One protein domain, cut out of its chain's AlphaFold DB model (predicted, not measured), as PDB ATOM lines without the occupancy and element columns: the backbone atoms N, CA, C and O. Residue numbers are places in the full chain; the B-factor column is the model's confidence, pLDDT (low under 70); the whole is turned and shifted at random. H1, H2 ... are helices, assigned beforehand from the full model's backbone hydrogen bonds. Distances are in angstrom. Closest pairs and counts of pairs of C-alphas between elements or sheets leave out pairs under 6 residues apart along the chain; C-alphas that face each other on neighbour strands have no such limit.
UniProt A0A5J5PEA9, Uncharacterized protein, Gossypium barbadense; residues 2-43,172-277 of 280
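This is residues 2 to 43 and 172 to 277 of the 280 residues of an uncharacterized protein of Gossypium barbadense (UniProt A0A5J5PEA9). One helix, H8, runs through the middle of a compact cluster of helices, with H3 alongside it on one side, H5 and H7 crossing it on the other, and H4 and the short H6 also packed on it. H2 packs on residues 246 to 250 of H8, and H1 lies beyond it, touching no helix. The printed part has 148 residues, with eight named helices, H1 to H8 in chain order, and no named strand; the class is all helix, and the helix packing is mostly crossed. It is compact, with a radius of gyration of the C-alphas of 15.8 A and spans of 49 by 36 by 24 A.

H1, residues 2 to 9, is close but not clearly touching H2, residues 12 to 17; their closest C-alphas, of Glu 8 and Arg 14, are 7.6 A apart. H2 touches H8, residues 246 to 262, the hub, which touches six helices; the closest C-alphas are those of Val 15 and Met 247, 5.3 A apart. H3, residues 19 to 36, meets H2 only through their link, and with residues 22 to 30 alone touches H8 at a shallow tilt of 31 degrees, the same way, closest at the C-alphas of Val 26 and Ser 255, 6.4 A. H4, residues 172 to 188, touches H8 at the C-alphas of Ile 179 and Ile 252, 6.1 A. H5, residues 190 to 204, only just touches H4, only at the corner, with 3 pairs of C-alphas within 8 A; it is about perpendicular to H8, 85 degrees, closest at the C-alphas of Gln 197 and Leu 260, 5.5 A. H6, residues 212 to 215, touches H8 at the C-alphas of Val 215 and Phe 254, 6.1 A. H7, residues 219 to 231, touches H8 at the C-alphas of Lys 222 and Glu 253, 6.8 A, and H4 at those of Ala 182 and Thr 228, 5.6 A. Every O i to N i+4 pair is within hydrogen-bond range in H1, H2, H3, H4, H5, H7 and H8; H6 is too short for such a pair.

H1 begins at C-alpha 2 (11.733, -17.263, 54.208). H3 spans 25.8 A, H4 24.3 A, H5 20.8 A and H7 18.6 A. H8 spans 24.2 A and ends at C-alpha 262 (43.924, -2.307, 42.972).

The C-alphas farthest apart, of Ile 4 and Asn 269, are 48.9 A apart. Residues 44 to 171 are not printed; C-alphas 43 and 172 are 14.6 A apart across the cut. The link from H7 to H8 is long, and residues 263 to 277 hold no named element. Mean pLDDT of the printed part is 82.6; residues 2 to 10, 234 to 246 and 267 to 277 are under 70.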
ATOM      1  N   HIS A   2      10.523 -16.970  55.009       59.88
ATOM      2  CA  HIS A   2      11.733 -17.263  54.208       59.88
ATOM      3  C   HIS A   2      11.573 -17.119  52.675       59.88
ATOM      4  O   HIS A   2      12.457 -16.594  52.006       59.88
ATOM      5  N   LYS A   3      10.436 -17.544  52.098       62.41
ATOM      6  CA  LYS A   3      10.173 -17.398  50.651       62.41
ATOM      7  C   LYS A   3      10.033 -15.936  50.207       62.41
ATOM      8  O   LYS A   3      10.561 -15.591  49.161       62.41
ATOM      9  N   ILE A   4       9.363 -15.107  51.011       64.75
ATOM     10  CA  ILE A   4       9.187 -13.667  50.759       64.75
ATOM     11  C   ILE A   4      10.556 -12.985  50.781       64.75
ATOM     12  O   ILE A   4      10.919 -12.285  49.847       64.75
ATOM     13  N   PHE A   5      11.354 -13.291  51.804       63.12
ATOM     14  CA  PHE A   5      12.700 -12.754  51.959       63.12
ATOM     15  C   PHE A   5      13.613 -13.096  50.767       63.12
ATOM     16  O   PHE A   5      14.230 -12.217  50.178       63.12
ATOM     17  N   ILE A   6      13.655 -14.363  50.340       61.41
ATOM     18  CA  ILE A   6      14.490 -14.775  49.200       61.41
ATOM     19  C   ILE A   6      13.995 -14.186  47.878       61.41
ATOM     20  O   ILE A   6      14.798 -13.688  47.091       61.41
ATOM     21  N   PHE A   7      12.695 -14.280  47.603       60.66
ATOM     22  CA  PHE A   7      12.167 -13.908  46.295       60.66
ATOM     23  C   PHE A   7      12.187 -12.393  46.075       60.66
ATOM     24  O   PHE A   7      12.430 -11.944  44.958       60.66
ATOM     25  N   GLU A   8      12.002 -11.608  47.134       62.78
ATOM     26  CA  GLU A   8      11.775 -10.174  46.987       62.78
ATOM     27  C   GLU A   8      12.948  -9.299  47.430       62.78
ATOM     28  O   GLU A   8      13.118  -8.220  46.866       62.78
ATOM     29  N   LEU A   9      13.790  -9.758  48.369       63.47
ATOM     30  CA  LEU A   9      14.980  -9.014  48.807       63.47
ATOM     31  C   LEU A   9      16.250  -9.464  48.080       63.47
ATOM     32  O   LEU A   9      17.087  -8.644  47.716       63.47
ATOM     33  N   LEU A  10      16.397 -10.768  47.852       67.31
ATOM     34  CA  LEU A  10      17.653 -11.375  47.396       67.31
ATOM     35  C   LEU A  10      17.657 -11.706  45.898       67.31
ATOM     36  O   LEU A  10      18.575 -12.365  45.413       67.31
ATOM     37  N   SER A  11      16.646 -11.243  45.156       72.88
ATOM     38  CA  SER A  11      16.542 -11.466  43.714       72.88
ATOM     39  C   SER A  11      17.567 -10.665  42.917       72.88
ATOM     40  O   SER A  11      17.931  -9.545  43.276       72.88
ATOM     41  N   MET A  12      17.953 -11.183  41.747       72.00
ATOM     42  CA  MET A  12      18.866 -10.498  40.821       72.00
ATOM     43  C   MET A  12      18.440  -9.068  40.463       72.00
ATOM     44  O   MET A  12      19.296  -8.203  40.279       72.00
ATOM     45  N   LYS A  13      17.128  -8.790  40.399       76.56
ATOM     46  CA  LYS A  13      16.614  -7.431  40.170       76.56
ATOM     47  C   LYS A  13      17.010  -6.494  41.311       76.56
ATOM     48  O   LYS A  13      17.536  -5.418  41.046       76.56
ATOM     49  N   ARG A  14      16.834  -6.917  42.569       77.50
ATOM     50  CA  ARG A  14      17.277  -6.141  43.740       77.50
ATOM     51  C   ARG A  14      18.794  -6.045  43.827       77.50
ATOM     52  O   ARG A  14      19.314  -4.982  44.141       77.50
ATOM     53  N   VAL A  15      19.520  -7.106  43.471       77.25
ATOM     54  CA  VAL A  15      20.990  -7.060  43.403       77.25
ATOM     55  C   VAL A  15      21.465  -5.961  42.451       77.25
ATOM     56  O   VAL A  15      22.383  -5.213  42.785       77.25
ATOM     57  N   GLN A  16      20.843  -5.818  41.281       81.06
ATOM     58  CA  GLN A  16      21.168  -4.732  40.351       81.06
ATOM     59  C   GLN A  16      20.706  -3.369  40.876       81.06
ATOM     60  O   GLN A  16      21.464  -2.408  40.815       81.06
ATOM     61  N   TYR A  17      19.506  -3.305  41.455       82.50
ATOM     62  CA  TYR A  17      18.946  -2.087  42.034       82.50
ATOM     63  C   TYR A  17      19.846  -1.463  43.111       82.50
ATOM     64  O   TYR A  17      20.051  -0.253  43.125       82.50
ATOM     65  N   PHE A  18      20.454  -2.290  43.965       84.06
ATOM     66  CA  PHE A  18      21.368  -1.861  45.028       84.06
ATOM     67  C   PHE A  18      22.845  -1.795  44.598       84.06
ATOM     68  O   PHE A  18      23.742  -1.756  45.443       84.06
ATOM     69  N   ALA A  19      23.139  -1.795  43.291       87.12
ATOM     70  CA  ALA A  19      24.514  -1.677  42.804       87.12
ATOM     71  C   ALA A  19      25.187  -0.374  43.251       87.12
ATOM     72  O   ALA A  19      26.345  -0.417  43.660       87.12
ATOM     73  N   TYR A  20      24.447   0.740  43.278       88.31
ATOM     74  CA  TYR A  20      24.962   2.046  43.703       88.31
ATOM     75  C   TYR A  20      25.582   2.003  45.110       88.31
ATOM     76  O   TYR A  20      26.667   2.538  45.323       88.31
ATOM     77  N   ALA A  21      24.929   1.321  46.061       88.25
ATOM     78  CA  ALA A  21      25.400   1.223  47.437       88.25
ATOM     79  C   ALA A  21      26.714   0.440  47.505       88.25
ATOM     80  O   ALA A  21      27.666   0.873  48.152       88.25
ATOM     81  N   ARG A  22      26.799  -0.686  46.784       90.69
ATOM     82  CA  ARG A  22      28.035  -1.477  46.711       90.69
ATOM     83  C   ARG A  22      29.172  -0.694  46.077       90.69
ATOM     84  O   ARG A  22      30.260  -0.659  46.639       90.69
ATOM     85  N   GLU A  23      28.923  -0.077  44.928       92.38
ATOM     86  CA  GLU A  23      29.939   0.664  44.182       92.38
ATOM     87  C   GLU A  23      30.473   1.843  44.999       92.38
ATOM     88  O   GLU A  23      31.682   1.953  45.178       92.38
ATOM     89  N   ALA A  24      29.592   2.644  45.603       92.38
ATOM     90  CA  ALA A  24      29.998   3.779  46.427       92.38
ATOM     91  C   ALA A  24      30.821   3.358  47.658       92.38
ATOM     92  O   ALA A  24      31.818   4.000  47.997       92.38
ATOM     93  N   LYS A  25      30.427   2.276  48.348       94.44
ATOM     94  CA  LYS A  25      31.137   1.809  49.553       94.44
ATOM     95  C   LYS A  25      32.466   1.133  49.211       94.44
ATOM     96  O   LYS A  25      33.435   1.335  49.940       94.44
ATOM     97  N   VAL A  26      32.545   0.401  48.097       94.81
ATOM     98  CA  VAL A  26      33.815  -0.148  47.597       94.81
ATOM     99  C   VAL A  26      34.755   0.973  47.158       94.81
ATOM    100  O   VAL A  26      35.906   0.965  47.573       94.81
ATOM    101  N   ASP A  27      34.285   1.983  46.422       94.50
ATOM    102  CA  ASP A  27      35.118   3.131  46.029       94.50
ATOM    103  C   ASP A  27      35.684   3.864  47.264       94.50
ATOM    104  O   ASP A  27      36.870   4.216  47.308       94.50
ATOM    105  N   LYS A  28      34.873   4.019  48.323       94.69
ATOM    106  CA  LYS A  28      35.325   4.559  49.617       94.69
ATOM    107  C   LYS A  28      36.391   3.673  50.273       94.69
ATOM    108  O   LYS A  28      37.375   4.199  50.794       94.69
ATOM    109  N   LEU A  29      36.222   2.349  50.243       95.12
ATOM    110  CA  LEU A  29      37.212   1.399  50.758       95.12
ATOM    111  C   LEU A  29      38.538   1.508  49.999       95.12
ATOM    112  O   LEU A  29      39.578   1.645  50.637       95.12
ATOM    113  N   ILE A  30      38.505   1.485  48.664       94.69
ATOM    114  CA  ILE A  30      39.707   1.599  47.829       94.69
ATOM    115  C   ILE A  30      40.422   2.919  48.120       94.69
ATOM    116  O   ILE A  30      41.621   2.916  48.374       94.69
ATOM    117  N   THR A  31      39.688   4.030  48.194       94.94
ATOM    118  CA  THR A  31      40.257   5.337  48.559       94.94
ATOM    119  C   THR A  31      40.936   5.290  49.931       94.94
ATOM    120  O   THR A  31      42.081   5.721  50.067       94.94
ATOM    121  N   SER A  32      40.271   4.719  50.942       93.94
ATOM    122  CA  SER A  32      40.831   4.606  52.292       93.94
ATOM    123  C   SER A  32      42.076   3.716  52.350       93.94
ATOM    124  O   SER A  32      42.972   4.011  53.138       93.94
ATOM    125  N   LEU A  33      42.124   2.626  51.582       93.56
ATOM    126  CA  LEU A  33      43.282   1.733  51.521       93.56
ATOM    127  C   LEU A  33      44.450   2.394  50.776       93.56
ATOM    128  O   LEU A  33      45.580   2.354  51.256       93.56
ATOM    129  N   SER A  34      44.177   3.082  49.665       92.56
ATOM    130  CA  SER A  34      45.187   3.826  48.904       92.56
ATOM    131  C   SER A  34      45.836   4.938  49.726       92.56
ATOM    132  O   SER A  34      47.041   5.132  49.629       92.56
ATOM    133  N   GLN A  35      45.067   5.637  50.567       93.00
ATOM    134  CA  GLN A  35      45.594   6.669  51.471       93.00
ATOM    135  C   GLN A  35      46.444   6.103  52.615       93.00
ATOM    136  O   GLN A  35      47.318   6.797  53.132       93.00
ATOM    137  N   ALA A  36      46.170   4.870  53.044       89.00
ATOM    138  CA  ALA A  36      46.927   4.222  54.108       89.00
ATOM    139  C   ALA A  36      48.239   3.601  53.599       89.00
ATOM    140  O   ALA A  36      49.202   3.504  54.357       89.00
ATOM    141  N   SER A  37      48.291   3.212  52.322       84.62
ATOM    142  CA  SER A  37      49.488   2.660  51.682       84.62
ATOM    143  C   SER A  37      50.682   3.635  51.757       84.62
ATOM    144  O   SER A  37      50.496   4.836  51.548       84.62
ATOM    145  N   PRO A  38      51.912   3.166  52.055       86.00
ATOM    146  CA  PRO A  38      52.336   1.765  52.191       86.00
ATOM    147  C   PRO A  38      52.269   1.211  53.629       86.00
ATOM    148  O   PRO A  38      52.891   0.194  53.922       86.00
ATOM    149  N   LYS A  39      51.573   1.874  54.563       87.44
ATOM    150  CA  LYS A  39      51.528   1.425  55.963       87.44
ATOM    151  C   LYS A  39      50.669   0.159  56.108       87.44
ATOM    152  O   LYS A  39      49.659   0.040  55.411       87.44
ATOM    153  N   PRO A  40      51.010  -0.753  57.039       86.19
ATOM    154  CA  PRO A  40      50.141  -1.872  57.389       86.19
ATOM    155  C   PRO A  40      48.739  -1.397  57.788       86.19
ATOM    156  O   PRO A  40      48.586  -0.392  58.484       86.19
ATOM    157  N   VAL A  41      47.715  -2.133  57.354       87.56
ATOM    158  CA  VAL A  41      46.304  -1.814  57.611       87.56
ATOM    159  C   VAL A  41      45.592  -2.980  58.281       87.56
ATOM    160  O   VAL A  41      45.762  -4.132  57.884       87.56
ATOM    161  N   ASN A  42      44.734  -2.675  59.255       87.94
ATOM    162  CA  ASN A  42      43.806  -3.654  59.808       87.94
ATOM    163  C   ASN A  42      42.649  -3.880  58.820       87.94
ATOM    164  O   ASN A  42      41.739  -3.055  58.705       87.94
ATOM    165  N   LEU A  43      42.689  -4.993  58.079       89.12
ATOM    166  CA  LEU A  43      41.623  -5.333  57.136       89.12
ATOM    167  C   LEU A  43      40.304  -5.674  57.827       89.12
ATOM    168  O   LEU A  43      39.262  -5.427  57.223       89.12
ATOM    169  N   ILE A 172      25.989  -8.544  57.529       85.81
ATOM    170  CA  ILE A 172      27.288  -7.952  57.875       85.81
ATOM    171  C   ILE A 172      28.292  -9.037  58.241       85.81
ATOM    172  O   ILE A 172      29.303  -9.174  57.552       85.81
ATOM    173  N   VAL A 173      27.987  -9.831  59.274       82.38
ATOM    174  CA  VAL A 173      28.925 -10.809  59.847       82.38
ATOM    175  C   VAL A 173      29.317 -11.860  58.812       82.38
ATOM    176  O   VAL A 173      30.490 -12.180  58.644       82.38
ATOM    177  N   THR A 174      28.353 -12.386  58.050       84.00
ATOM    178  CA  THR A 174      28.671 -13.433  57.069       84.00
ATOM    179  C   THR A 174      29.484 -12.903  55.887       84.00
ATOM    180  O   THR A 174      30.391 -13.589  55.404       84.00
ATOM    181  N   THR A 175      29.196 -11.686  55.419       89.00
ATOM    182  CA  THR A 175      29.908 -11.076  54.287       89.00
ATOM    183  C   THR A 175      31.331 -10.695  54.675       89.00
ATOM    184  O   THR A 175      32.267 -11.053  53.955       89.00
ATOM    185  N   SER A 176      31.510 -10.004  55.808       89.81
ATOM    186  CA  SER A 176      32.825  -9.554  56.265       89.81
ATOM    187  C   SER A 176      33.744 -10.744  56.537       89.81
ATOM    188  O   SER A 176      34.829 -10.821  55.958       89.81
ATOM    189  N   THR A 177      33.266 -11.734  57.296       87.38
ATOM    190  CA  THR A 177      34.025 -12.948  57.605       87.38
ATOM    191  C   THR A 177      34.400 -13.710  56.340       87.38
ATOM    192  O   THR A 177      35.547 -14.127  56.208       87.38
ATOM    193  N   THR A 178      33.506 -13.839  55.351       90.69
ATOM    194  CA  THR A 178      33.866 -14.528  54.096       90.69
ATOM    195  C   THR A 178      34.988 -13.811  53.345       90.69
ATOM    196  O   THR A 178      35.923 -14.461  52.877       90.69
ATOM    197  N   ILE A 179      34.915 -12.482  53.215       93.75
ATOM    198  CA  ILE A 179      35.950 -11.700  52.520       93.75
ATOM    199  C   ILE A 179      37.290 -11.832  53.253       93.75
ATOM    200  O   ILE A 179      38.313 -12.075  52.611       93.75
ATOM    201  N   LEU A 180      37.288 -11.733  54.584       92.06
ATOM    202  CA  LEU A 180      38.492 -11.866  55.407       92.06
ATOM    203  C   LEU A 180      39.106 -13.265  55.305       92.06
ATOM    204  O   LEU A 180      40.311 -13.390  55.082       92.06
ATOM    205  N   ARG A 181      38.286 -14.321  55.366       90.75
ATOM    206  CA  ARG A 181      38.731 -15.710  55.170       90.75
ATOM    207  C   ARG A 181      39.314 -15.917  53.772       90.75
ATOM    208  O   ARG A 181      40.382 -16.507  53.644       90.75
ATOM    209  N   ALA A 182      38.671 -15.379  52.733       94.19
ATOM    210  CA  ALA A 182      39.192 -15.440  51.369       94.19
ATOM    211  C   ALA A 182      40.555 -14.736  51.245       94.19
ATOM    212  O   ALA A 182      41.484 -15.303  50.674       94.19
ATOM    213  N   MET A 183      40.699 -13.531  51.803       93.94
ATOM    214  CA  MET A 183      41.966 -12.790  51.786       93.94
ATOM    215  C   MET A 183      43.071 -13.510  52.568       93.94
ATOM    216  O   MET A 183      44.191 -13.616  52.066       93.94
ATOM    217  N   SER A 184      42.753 -14.058  53.746       91.00
ATOM    218  CA  SER A 184      43.678 -14.867  54.552       91.00
ATOM    219  C   SER A 184      44.177 -16.088  53.765       91.00
ATOM    220  O   SER A 184      45.387 -16.284  53.629       91.00
ATOM    221  N   GLU A 185      43.281 -16.856  53.137       91.56
ATOM    222  CA  GLU A 185      43.668 -18.033  52.347       91.56
ATOM    223  C   GLU A 185      44.455 -17.696  51.085       91.56
ATOM    224  O   GLU A 185      45.441 -18.370  50.766       91.56
ATOM    225  N   LEU A 186      44.066 -16.637  50.372       93.88
ATOM    226  CA  LEU A 186      44.843 -16.155  49.235       93.88
ATOM    227  C   LEU A 186      46.250 -15.760  49.683       93.88
ATOM    228  O   LEU A 186      47.224 -16.090  49.008       93.88
ATOM    229  N   LYS A 187      46.383 -15.122  50.849       89.25
ATOM    230  CA  LYS A 187      47.689 -14.713  51.358       89.25
ATOM    231  C   LYS A 187      48.564 -15.896  51.773       89.25
ATOM    232  O   LYS A 187      49.759 -15.894  51.475       89.25
ATOM    233  N   LYS A 188      47.976 -16.936  52.371       88.19
ATOM    234  CA  LYS A 188      48.667 -18.207  52.664       88.19
ATOM    235  C   LYS A 188      49.120 -18.934  51.394       88.19
ATOM    236  O   LYS A 188      50.119 -19.656  51.435       88.19
ATOM    237  N   ASN A 189      48.440 -18.697  50.267       91.94
ATOM    238  CA  ASN A 189      48.686 -19.330  48.972       91.94
ATOM    239  C   ASN A 189      49.081 -18.316  47.870       91.94
ATOM    240  O   ASN A 189      48.304 -18.107  46.930       91.94
ATOM    241  N   PRO A 190      50.312 -17.752  47.882       90.88
ATOM    242  CA  PRO A 190      50.747 -16.729  46.920       90.88
ATOM    243  C   PRO A 190      50.572 -17.123  45.449       90.88
ATOM    244  O   PRO A 190      50.222 -16.296  44.614       90.88
ATOM    245  N   ARG A 191      50.735 -18.413  45.117       94.81
ATOM    246  CA  ARG A 191      50.474 -18.930  43.763       94.81
ATOM    247  C   ARG A 191      49.029 -18.672  43.315       94.81
ATOM    248  O   ARG A 191      48.796 -18.325  42.160       94.81
ATOM    249  N   VAL A 192      48.063 -18.882  44.210       96.00
ATOM    250  CA  VAL A 192      46.635 -18.664  43.933       96.00
ATOM    251  C   VAL A 192      46.333 -17.167  43.901       96.00
ATOM    252  O   VAL A 192      45.652 -16.740  42.969       96.00
ATOM    253  N   MET A 193      46.890 -16.388  44.838       95.06
ATOM    254  CA  MET A 193      46.800 -14.921  44.864       95.06
ATOM    255  C   MET A 193      47.258 -14.303  43.538       95.06
ATOM    256  O   MET A 193      46.472 -13.657  42.847       95.06
ATOM    257  N   ASN A 194      48.480 -14.612  43.106       94.69
ATOM    258  CA  ASN A 194      49.042 -14.078  41.866       94.69
ATOM    259  C   ASN A 194      48.195 -14.474  40.652       94.69
ATOM    260  O   ASN A 194      47.958 -13.665  39.757       94.69
ATOM    261  N   LYS A 195      47.684 -15.713  40.624       96.19
ATOM    262  CA  LYS A 195      46.830 -16.194  39.533       96.19
ATOM    263  C   LYS A 195      45.490 -15.460  39.471       96.19
ATOM    264  O   LYS A 195      45.045 -15.132  38.371       96.19
ATOM    265  N   VAL A 196      44.836 -15.207  40.609       96.50
ATOM    266  CA  VAL A 196      43.562 -14.472  40.620       96.50
ATOM    267  C   VAL A 196      43.774 -12.999  40.276       96.50
ATOM    268  O   VAL A 196      43.054 -12.489  39.424       96.50
ATOM    269  N   GLN A 197      44.802 -12.345  40.824       96.44
ATOM    270  CA  GLN A 197      45.122 -10.949  40.509       96.44
ATOM    271  C   GLN A 197      45.471 -10.769  39.028       96.44
ATOM    272  O   GLN A 197      44.890  -9.913  38.363       96.44
ATOM    273  N   ALA A 198      46.345 -11.620  38.477       95.19
ATOM    274  CA  ALA A 198      46.685 -11.595  37.055       95.19
ATOM    275  C   ALA A 198      45.453 -11.858  36.177       95.19
ATOM    276  O   ALA A 198      45.230 -11.154  35.198       95.19
ATOM    277  N   GLY A 199      44.612 -12.830  36.547       95.12
ATOM    278  CA  GLY A 199      43.365 -13.117  35.836       95.12
ATOM    279  C   GLY A 199      42.402 -11.926  35.808       95.12
ATOM    280  O   GLY A 199      41.823 -11.637  34.761       95.12
ATOM    281  N   ILE A 200      42.259 -11.214  36.932       95.62
ATOM    282  CA  ILE A 200      41.431 -10.006  37.023       95.62
ATOM    283  C   ILE A 200      42.040  -8.889  36.171       95.62
ATOM    284  O   ILE A 200      41.362  -8.363  35.294       95.62
ATOM    285  N   ARG A 201      43.321  -8.562  36.370       95.19
ATOM    286  CA  ARG A 201      44.006  -7.477  35.645       95.19
ATOM    287  C   ARG A 201      44.017  -7.706  34.133       95.19
ATOM    288  O   ARG A 201      43.735  -6.779  33.381       95.19
ATOM    289  N   ASN A 202      44.224  -8.944  33.682       94.62
ATOM    290  CA  ASN A 202      44.176  -9.295  32.260       94.62
ATOM    291  C   ASN A 202      42.779  -9.113  31.652       94.62
ATOM    292  O   ASN A 202      42.664  -8.682  30.508       94.62
ATOM    293  N   TYR A 203      41.719  -9.446  32.396       94.31
ATOM    294  CA  TYR A 203      40.347  -9.292  31.909       94.31
ATOM    295  C   TYR A 203      39.904  -7.822  31.884       94.31
ATOM    296  O   TYR A 203      39.266  -7.377  30.933       94.31
ATOM    297  N   ILE A 204      40.235  -7.070  32.934       92.44
ATOM    298  CA  ILE A 204      39.839  -5.665  33.096       92.44
ATOM    299  C   ILE A 204      40.648  -4.749  32.165       92.44
ATOM    300  O   ILE A 204      40.120  -3.761  31.647       92.44
ATOM    301  N   GLY A 205      41.908  -5.098  31.893       89.75
ATOM    302  CA  GLY A 205      42.764  -4.403  30.940       89.75
ATOM    303  C   GLY A 205      43.068  -2.971  31.376       89.75
ATOM    304  O   GLY A 205      43.705  -2.751  32.398       89.75
ATOM    305  N   LYS A 206      42.633  -1.990  30.575       86.06
ATOM    306  CA  LYS A 206      42.921  -0.557  30.783       86.06
ATOM    307  C   LYS A 206      41.820   0.204  31.535       86.06
ATOM    308  O   LYS A 206      41.878   1.430  31.602       86.06
ATOM    309  N   LYS A 207      40.778  -0.471  32.031       86.50
ATOM    310  CA  LYS A 207      39.701   0.221  32.757       86.50
ATOM    311  C   LYS A 207      40.215   0.796  34.078       86.50
ATOM    312  O   LYS A 207      41.069   0.210  34.735       86.50
ATOM    313  N   ALA A 208      39.621   1.906  34.505       83.38
ATOM    314  CA  ALA A 208      39.972   2.537  35.775       83.38
ATOM    315  C   ALA A 208      39.592   1.679  36.995       83.38
ATOM    316  O   ALA A 208      40.308   1.688  37.986       83.38
ATOM    317  N   LYS A 209      38.483   0.929  36.933       87.75
ATOM    318  CA  LYS A 209      38.003   0.083  38.035       87.75
ATOM    319  C   LYS A 209      37.230  -1.135  37.542       87.75
ATOM    320  O   LYS A 209      36.825  -1.190  36.379       87.75
ATOM    321  N   VAL A 210      37.011  -2.093  38.444       91.31
ATOM    322  CA  VAL A 210      36.140  -3.245  38.195       91.31
ATOM    323  C   VAL A 210      34.687  -2.817  38.362       91.31
ATOM    324  O   VAL A 210      34.296  -2.348  39.429       91.31
ATOM    325  N   GLU A 211      33.870  -2.999  37.326       90.44
ATOM    326  CA  GLU A 211      32.437  -2.691  37.365       90.44
ATOM    327  C   GLU A 211      31.621  -3.939  37.742       90.44
ATOM    328  O   GLU A 211      32.037  -5.072  37.484       90.44
ATOM    329  N   GLY A 212      30.412  -3.770  38.293       85.19
ATOM    330  CA  GLY A 212      29.584  -4.908  38.722       85.19
ATOM    331  C   GLY A 212      29.317  -5.943  37.616       85.19
ATOM    332  O   GLY A 212      29.323  -7.148  37.864       85.19
ATOM    333  N   LYS A 213      29.165  -5.493  36.364       87.00
ATOM    334  CA  LYS A 213      28.969  -6.373  35.195       87.00
ATOM    335  C   LYS A 213      30.195  -7.237  34.865       87.00
ATOM    336  O   LYS A 213      30.033  -8.347  34.349       87.00
ATOM    337  N   ASP A 214      31.400  -6.768  35.192       90.75
ATOM    338  CA  ASP A 214      32.659  -7.454  34.887       90.75
ATOM    339  C   ASP A 214      32.849  -8.698  35.760       90.75
ATOM    340  O   ASP A 214      33.320  -9.732  35.282       90.75
ATOM    341  N   VAL A 215      32.392  -8.637  37.017       90.00
ATOM    342  CA  VAL A 215      32.503  -9.725  38.006       90.00
ATOM    343  C   VAL A 215      31.933 -11.039  37.481       90.00
ATOM    344  O   VAL A 215      32.508 -12.111  37.683       90.00
ATOM    345  N   SER A 216      30.843 -10.965  36.712       87.62
ATOM    346  CA  SER A 216      30.196 -12.137  36.122       87.62
ATOM    347  C   SER A 216      31.136 -12.988  35.254       87.62
ATOM    348  O   SER A 216      30.939 -14.203  35.153       87.62
ATOM    349  N   LYS A 217      32.168 -12.369  34.664       91.56
ATOM    350  CA  LYS A 217      33.137 -12.985  33.749       91.56
ATOM    351  C   LYS A 217      34.417 -13.457  34.443       91.56
ATOM    352  O   LYS A 217      35.158 -14.249  33.860       91.56
ATOM    353  N   LEU A 218      34.648 -13.068  35.699       94.19
ATOM    354  CA  LEU A 218      35.827 -13.438  36.489       94.19
ATOM    355  C   LEU A 218      35.713 -14.867  37.053       94.19
ATOM    356  O   LEU A 218      35.642 -15.085  38.259       94.19
ATOM    357  N   LYS A 219      35.710 -15.879  36.175       94.00
ATOM    358  CA  LYS A 219      35.475 -17.292  36.543       94.00
ATOM    359  C   LYS A 219      36.396 -17.802  37.657       94.00
ATOM    360  O   LYS A 219      35.939 -18.537  38.527       94.00
ATOM    361  N   TYR A 220      37.677 -17.427  37.634       95.56
ATOM    362  CA  TYR A 220      38.641 -17.887  38.638       95.56
ATOM    363  C   TYR A 220      38.364 -17.292  40.022       95.56
ATOM    364  O   TYR A 220      38.423 -18.014  41.011       95.56
ATOM    365  N   LEU A 221      37.961 -16.019  40.089       95.88
ATOM    366  CA  LEU A 221      37.533 -15.385  41.335       95.88
ATOM    367  C   LEU A 221      36.318 -16.104  41.938       95.88
ATOM    368  O   LEU A 221      36.306 -16.395  43.128       95.88
ATOM    369  N   LYS A 222      35.338 -16.484  41.110       93.50
ATOM    370  CA  LYS A 222      34.176 -17.261  41.572       93.50
ATOM    371  C   LYS A 222      34.570 -18.619  42.151       93.50
ATOM    372  O   LYS A 222      33.948 -19.087  43.097       93.50
ATOM    373  N   MET A 223      35.598 -19.262  41.592       94.12
ATOM    374  CA  MET A 223      36.135 -20.504  42.156       94.12
ATOM    375  C   MET A 223      36.818 -20.265  43.503       94.12
ATOM    376  O   MET A 223      36.617 -21.069  44.403       94.12
ATOM    377  N   VAL A 224      37.550 -19.157  43.666       94.75
ATOM    378  CA  VAL A 224      38.114 -18.763  44.969       94.75
ATOM    379  C   VAL A 224      37.000 -18.585  46.000       94.75
ATOM    380  O   VAL A 224      37.071 -19.187  47.060       94.75
ATOM    381  N   VAL A 225      35.939 -17.840  45.676       92.50
ATOM    382  CA  VAL A 225      34.805 -17.628  46.597       92.50
ATOM    383  C   VAL A 225      34.118 -18.947  46.965       92.50
ATOM    384  O   VAL A 225      33.863 -19.206  48.140       92.50
ATOM    385  N   LYS A 226      33.869 -19.823  45.983       90.88
ATOM    386  CA  LYS A 226      33.299 -21.157  46.233       90.88
ATOM    387  C   LYS A 226      34.195 -22.021  47.116       90.88
ATOM    388  O   LYS A 226      33.685 -22.724  47.982       90.88
ATOM    389  N   GLU A 227      35.504 -21.967  46.906       92.50
ATOM    390  CA  GLU A 227      36.462 -22.707  47.722       92.50
ATOM    391  C   GLU A 227      36.530 -22.156  49.150       92.50
ATOM    392  O   GLU A 227      36.557 -22.938  50.097       92.50
ATOM    393  N   THR A 228      36.438 -20.835  49.332       90.56
ATOM    394  CA  THR A 228      36.305 -20.225  50.662       90.56
ATOM    395  C   THR A 228      35.073 -20.760  51.388       90.56
ATOM    396  O   THR A 228      35.184 -21.147  52.547       90.56
ATOM    397  N   PHE A 229      33.918 -20.857  50.720       86.88
ATOM    398  CA  PHE A 229      32.722 -21.456  51.324       86.88
ATOM    399  C   PHE A 229      32.880 -22.949  51.635       86.88
ATOM    400  O   PHE A 229      32.292 -23.430  52.602       86.88
ATOM    401  N   ARG A 230      33.658 -23.685  50.828       88.88
ATOM    402  CA  ARG A 230      33.959 -25.102  51.073       88.88
ATOM    403  C   ARG A 230      34.845 -25.287  52.309       88.88
ATOM    404  O   ARG A 230      34.625 -26.230  53.060       88.88
ATOM    405  N   LEU A 231      35.843 -24.420  52.489       85.44
ATOM    406  CA  LEU A 231      36.784 -24.458  53.616       85.44
ATOM    407  C   LEU A 231      36.171 -23.919  54.912       85.44
ATOM    408  O   LEU A 231      36.400 -24.487  55.973       85.44
ATOM    409  N   TYR A 232      35.375 -22.854  54.813       83.12
ATOM    410  CA  TYR A 232      34.768 -22.153  55.942       83.12
ATOM    411  C   TYR A 232      33.243 -22.113  55.788       83.12
ATOM    412  O   TYR A 232      32.670 -21.069  55.448       83.12
ATOM    413  N   PRO A 233      32.548 -23.244  56.001       72.00
ATOM    414  CA  PRO A 233      31.097 -23.265  55.973       72.00
ATOM    415  C   PRO A 233      30.566 -22.486  57.181       72.00
ATOM    416  O   PRO A 233      30.477 -23.022  58.278       72.00
ATOM    417  N   LEU A 234      30.174 -21.225  56.964       63.38
ATOM    418  CA  LEU A 234      29.765 -20.299  58.031       63.38
ATOM    419  C   LEU A 234      28.645 -20.824  58.943       63.38
ATOM    420  O   LEU A 234      28.501 -20.310  60.041       63.38
ATOM    421  N   ARG A 235      27.875 -21.840  58.518       58.31
ATOM    422  CA  ARG A 235      27.070 -22.704  59.399       58.31
ATOM    423  C   ARG A 235      26.858 -24.097  58.760       58.31
ATOM    424  O   ARG A 235      26.122 -24.181  57.770       58.31
ATOM    425  N   PRO A 236      27.397 -25.197  59.328       44.31
ATOM    426  CA  PRO A 236      27.278 -26.557  58.775       44.31
ATOM    427  C   PRO A 236      25.830 -27.011  58.515       44.31
ATOM    428  O   PRO A 236      25.537 -27.652  57.508       44.31
ATOM    429  N   GLN A 237      24.882 -26.598  59.360       38.69
ATOM    430  CA  GLN A 237      23.462 -26.964  59.241       38.69
ATOM    431  C   GLN A 237      22.715 -26.347  58.036       38.69
ATOM    432  O   GLN A 237      21.597 -26.758  57.733       38.69
ATOM    433  N   TRP A 238      23.310 -25.388  57.312       44.25
ATOM    434  CA  TRP A 238      22.684 -24.723  56.151       44.25
ATOM    435  C   TRP A 238      23.211 -25.216  54.794       44.25
ATOM    436  O   TRP A 238      22.757 -24.736  53.749       44.25
ATOM    437  N   LEU A 239      24.114 -26.208  54.795       40.50
ATOM    438  CA  LEU A 239      24.740 -26.787  53.598       40.50
ATOM    439  C   LEU A 239      23.724 -27.256  52.535       40.50
ATOM    440  O   LEU A 239      24.024 -27.224  51.347       40.50
ATOM    441  N   GLY A 240      22.491 -27.602  52.923       41.00
ATOM    442  CA  GLY A 240      21.451 -28.061  51.995       41.00
ATOM    443  C   GLY A 240      20.666 -26.974  51.240       41.00
ATOM    444  O   GLY A 240      19.877 -27.318  50.362       41.00
ATOM    445  N   LYS A 241      20.807 -25.677  51.566       46.81
ATOM    446  CA  LYS A 241      19.922 -24.614  51.022       46.81
ATOM    447  C   LYS A 241      20.637 -23.395  50.426       46.81
ATOM    448  O   LYS A 241      19.971 -22.497  49.915       46.81
ATOM    449  N   LEU A 242      21.970 -23.369  50.423       45.16
ATOM    450  CA  LEU A 242      22.784 -22.195  50.072       45.16
ATOM    451  C   LEU A 242      22.890 -21.879  48.561       45.16
ATOM    452  O   LEU A 242      23.814 -21.196  48.140       45.16
ATOM    453  N   HIS A 243      21.969 -22.366  47.728       45.00
ATOM    454  CA  HIS A 243      22.050 -22.247  46.265       45.00
ATOM    455  C   HIS A 243      21.396 -20.977  45.674       45.00
ATOM    456  O   HIS A 243      21.266 -20.895  44.456       45.00
ATOM    457  N   ARG A 244      20.934 -20.010  46.487       51.06
ATOM    458  CA  ARG A 244      20.168 -18.839  45.991       51.06
ATOM    459  C   ARG A 244      20.323 -17.551  46.818       51.06
ATOM    460  O   ARG A 244      19.324 -16.910  47.129       51.06
ATOM    461  N   LEU A 245      21.535 -17.176  47.222       57.91
ATOM    462  CA  LEU A 245      21.776 -15.864  47.846       57.91
ATOM    463  C   LEU A 245      22.626 -14.985  46.926       57.91
ATOM    464  O   LEU A 245      23.740 -14.598  47.274       57.91
ATOM    465  N   ASP A 246      22.074 -14.660  45.753       66.25
ATOM    466  CA  ASP A 246      22.768 -13.914  44.696       66.25
ATOM    467  C   ASP A 246      23.335 -12.573  45.195       66.25
ATOM    468  O   ASP A 246      24.401 -12.138  44.757       66.25
ATOM    469  N   MET A 247      22.658 -11.923  46.149       74.38
ATOM    470  CA  MET A 247      23.096 -10.646  46.717       74.38
ATOM    471  C   MET A 247      24.408 -10.757  47.494       74.38
ATOM    472  O   MET A 247      25.325  -9.973  47.250       74.38
ATOM    473  N   ARG A 248      24.509 -11.728  48.407       79.25
ATOM    474  CA  ARG A 248      25.696 -11.913  49.252       79.25
ATOM    475  C   ARG A 248      26.908 -12.250  48.392       79.25
ATOM    476  O   ARG A 248      27.945 -11.604  48.508       79.25
ATOM    477  N   ASP A 249      26.751 -13.224  47.503       84.38
ATOM    478  CA  ASP A 249      27.836 -13.678  46.638       84.38
ATOM    479  C   ASP A 249      28.292 -12.537  45.714       84.38
ATOM    480  O   ASP A 249      29.490 -12.312  45.566       84.38
ATOM    481  N   THR A 250      27.362 -11.718  45.202       87.56
ATOM    482  CA  THR A 250      27.709 -10.523  44.414       87.56
ATOM    483  C   THR A 250      28.489  -9.487  45.228       87.56
ATOM    484  O   THR A 250      29.433  -8.907  44.696       87.56
ATOM    485  N   ILE A 251      28.129  -9.234  46.494       90.00
ATOM    486  CA  ILE A 251      28.885  -8.309  47.358       90.00
ATOM    487  C   ILE A 251      30.306  -8.839  47.576       90.00
ATOM    488  O   ILE A 251      31.264  -8.098  47.380       90.00
ATOM    489  N   ILE A 252      30.446 -10.118  47.929       92.38
ATOM    490  CA  ILE A 252      31.746 -10.748  48.191       92.38
ATOM    491  C   ILE A 252      32.620 -10.722  46.934       92.38
ATOM    492  O   ILE A 252      33.756 -10.250  46.982       92.38
ATOM    493  N   GLU A 253      32.092 -11.195  45.803       94.31
ATOM    494  CA  GLU A 253      32.819 -11.241  44.535       94.31
ATOM    495  C   GLU A 253      33.211  -9.830  44.065       94.31
ATOM    496  O   GLU A 253      34.352  -9.618  43.662       94.31
ATOM    497  N   PHE A 254      32.309  -8.845  44.146       94.50
ATOM    498  CA  PHE A 254      32.595  -7.472  43.716       94.50
ATOM    499  C   PHE A 254      33.647  -6.780  44.594       94.50
ATOM    500  O   PHE A 254      34.554  -6.126  44.070       94.50
ATOM    501  N   SER A 255      33.562  -6.957  45.915       95.19
ATOM    502  CA  SER A 255      34.539  -6.414  46.862       95.19
ATOM    503  C   SER A 255      35.916  -7.045  46.661       95.19
ATOM    504  O   SER A 255      36.895  -6.323  46.483       95.19
ATOM    505  N   LEU A 256      35.997  -8.380  46.597       95.94
ATOM    506  CA  LEU A 256      37.261  -9.082  46.353       95.94
ATOM    507  C   LEU A 256      37.864  -8.707  44.998       95.94
ATOM    508  O   LEU A 256      39.067  -8.485  44.918       95.94
ATOM    509  N   ALA A 257      37.053  -8.590  43.942       96.00
ATOM    510  CA  ALA A 257      37.553  -8.207  42.626       96.00
ATOM    511  C   ALA A 257      38.268  -6.850  42.658       96.00
ATOM    512  O   ALA A 257      39.357  -6.725  42.103       96.00
ATOM    513  N   ASN A 258      37.687  -5.853  43.331       95.25
ATOM    514  CA  ASN A 258      38.290  -4.525  43.438       95.25
ATOM    515  C   ASN A 258      39.536  -4.529  44.337       95.25
ATOM    516  O   ASN A 258      40.575  -4.016  43.935       95.25
ATOM    517  N   ILE A 259      39.477  -5.170  45.505       94.56
ATOM    518  CA  ILE A 259      40.615  -5.289  46.437       94.56
ATOM    519  C   ILE A 259      41.823  -5.967  45.765       94.56
ATOM    520  O   ILE A 259      42.962  -5.534  45.935       94.56
ATOM    521  N   LEU A 260      41.582  -7.019  44.977       94.88
ATOM    522  CA  LEU A 260      42.626  -7.774  44.278       94.88
ATOM    523  C   LEU A 260      43.119  -7.077  43.005       94.88
ATOM    524  O   LEU A 260      44.260  -7.282  42.595       94.88
ATOM    525  N   TYR A 261      42.274  -6.266  42.369       94.56
ATOM    526  CA  TYR A 261      42.664  -5.475  41.206       94.56
ATOM    527  C   TYR A 261      43.633  -4.353  41.595       94.56
ATOM    528  O   TYR A 261      44.704  -4.248  40.995       94.56
ATOM    529  N   TRP A 262      43.268  -3.570  42.616       92.12
ATOM    530  CA  TRP A 262      43.924  -2.307  42.972       92.12
ATOM    531  C   TRP A 262      45.224  -2.446  43.763       92.12
ATOM    532  O   TRP A 262      46.071  -1.563  43.667       92.12
ATOM    533  N   PHE A 263      45.395  -3.520  44.534       91.25
ATOM    534  CA  PHE A 263      46.510  -3.633  45.475       91.25
ATOM    535  C   PHE A 263      47.320  -4.902  45.253       91.25
ATOM    536  O   PHE A 263      46.766  -5.967  44.969       91.25
ATOM    537  N   ASP A 264      48.633  -4.781  45.434       88.12
ATOM    538  CA  ASP A 264      49.539  -5.905  45.644       88.12
ATOM    539  C   ASP A 264      49.704  -6.106  47.151       88.12
ATOM    540  O   ASP A 264      50.151  -5.220  47.874       88.12
ATOM    541  N   TRP A 265      49.241  -7.254  47.643       85.62
ATOM    542  CA  TRP A 265      49.110  -7.505  49.075       85.62
ATOM    543  C   TRP A 265      50.378  -8.127  49.650       85.62
ATOM    544  O   TRP A 265      50.766  -9.228  49.248       85.62
ATOM    545  N   GLU A 266      50.949  -7.508  50.681       79.31
ATOM    546  CA  GLU A 266      52.089  -8.010  51.460       79.31
ATOM    547  C   GLU A 266      51.689  -8.276  52.921       79.31
ATOM    548  O   GLU A 266      50.725  -7.699  53.418       79.31
ATOM    549  N   VAL A 267      52.356  -9.231  53.587       69.19
ATOM    550  CA  VAL A 267      52.179  -9.393  55.045       69.19
ATOM    551  C   VAL A 267      53.058  -8.330  55.689       69.19
ATOM    552  O   VAL A 267      54.171  -8.121  55.210       69.19
ATOM    553  N   SER A 268      52.587  -7.677  56.753       67.88
ATOM    554  CA  SER A 268      53.472  -6.830  57.557       67.88
ATOM    555  C   SER A 268      54.698  -7.636  57.996       67.88
ATOM    556  O   SER A 268      54.547  -8.792  58.387       67.88
ATOM    557  N   ASN A 269      55.886  -7.032  57.972       63.38
ATOM    558  CA  ASN A 269      57.130  -7.691  58.393       63.38
ATOM    559  C   ASN A 269      57.072  -8.203  59.844       63.38
ATOM    560  O   ASN A 269      57.800  -9.127  60.195       63.38
ATOM    561  N   ASP A 270      56.179  -7.630  60.652       64.81
ATOM    562  CA  ASP A 270      55.979  -7.985  62.058       64.81
ATOM    563  C   ASP A 270      54.984  -9.143  62.269       64.81
ATOM    564  O   ASP A 270      54.834  -9.611  63.393       64.81
ATOM    565  N   MET A 271      54.293  -9.608  61.218       63.69
ATOM    566  CA  MET A 271      53.316 -10.700  61.303       63.69
ATOM    567  C   MET A 271      53.916 -12.027  60.831       63.69
ATOM    568  O   MET A 271      54.392 -12.159  59.699       63.69
ATOM    569  N   LYS A 272      53.823 -13.053  61.677       64.38
ATOM    570  CA  LYS A 272      54.124 -14.440  61.322       64.38
ATOM    571  C   LYS A 272      52.968 -15.057  60.544       64.38
ATOM    572  O   LYS A 272      51.837 -14.582  60.546       64.38
ATOM    573  N   ARG A 273      53.244 -16.181  59.876       58.66
ATOM    574  CA  ARG A 273      52.216 -16.951  59.160       58.66
ATOM    575  C   ARG A 273      51.122 -17.462  60.106       58.66
ATOM    576  O   ARG A 273      49.981 -17.591  59.668       58.66
ATOM    577  N   GLU A 274      51.474 -17.722  61.366       61.50
ATOM    578  CA  GLU A 274      50.527 -18.085  62.425       61.50
ATOM    579  C   GLU A 274      49.559 -16.935  62.763       61.50
ATOM    580  O   GLU A 274      48.382 -17.186  62.982       61.50
ATOM    581  N   ASP A 275      49.994 -15.674  62.675       58.72
ATOM    582  CA  ASP A 275      49.166 -14.498  63.002       58.72
ATOM    583  C   ASP A 275      48.102 -14.194  61.924       58.72
ATOM    584  O   ASP A 275      47.171 -13.421  62.134       58.72
ATOM    585  N   ILE A 276      48.221 -14.817  60.743       59.16
ATOM    586  CA  ILE A 276      47.220 -14.759  59.659       59.16
ATOM    587  C   ILE A 276      46.058 -15.735  59.937       59.16
ATOM    588  O   ILE A 276      45.028 -15.716  59.245       59.16
ATOM    589  N   ILE A 277      46.222 -16.628  60.919       50.34
ATOM    590  CA  ILE A 277      45.183 -17.556  61.335       50.34
ATOM    591  C   ILE A 277      44.201 -16.780  62.212       50.34
ATOM    592  O   ILE A 277      44.471 -16.456  63.360       50.34
TER     593      ILE A 277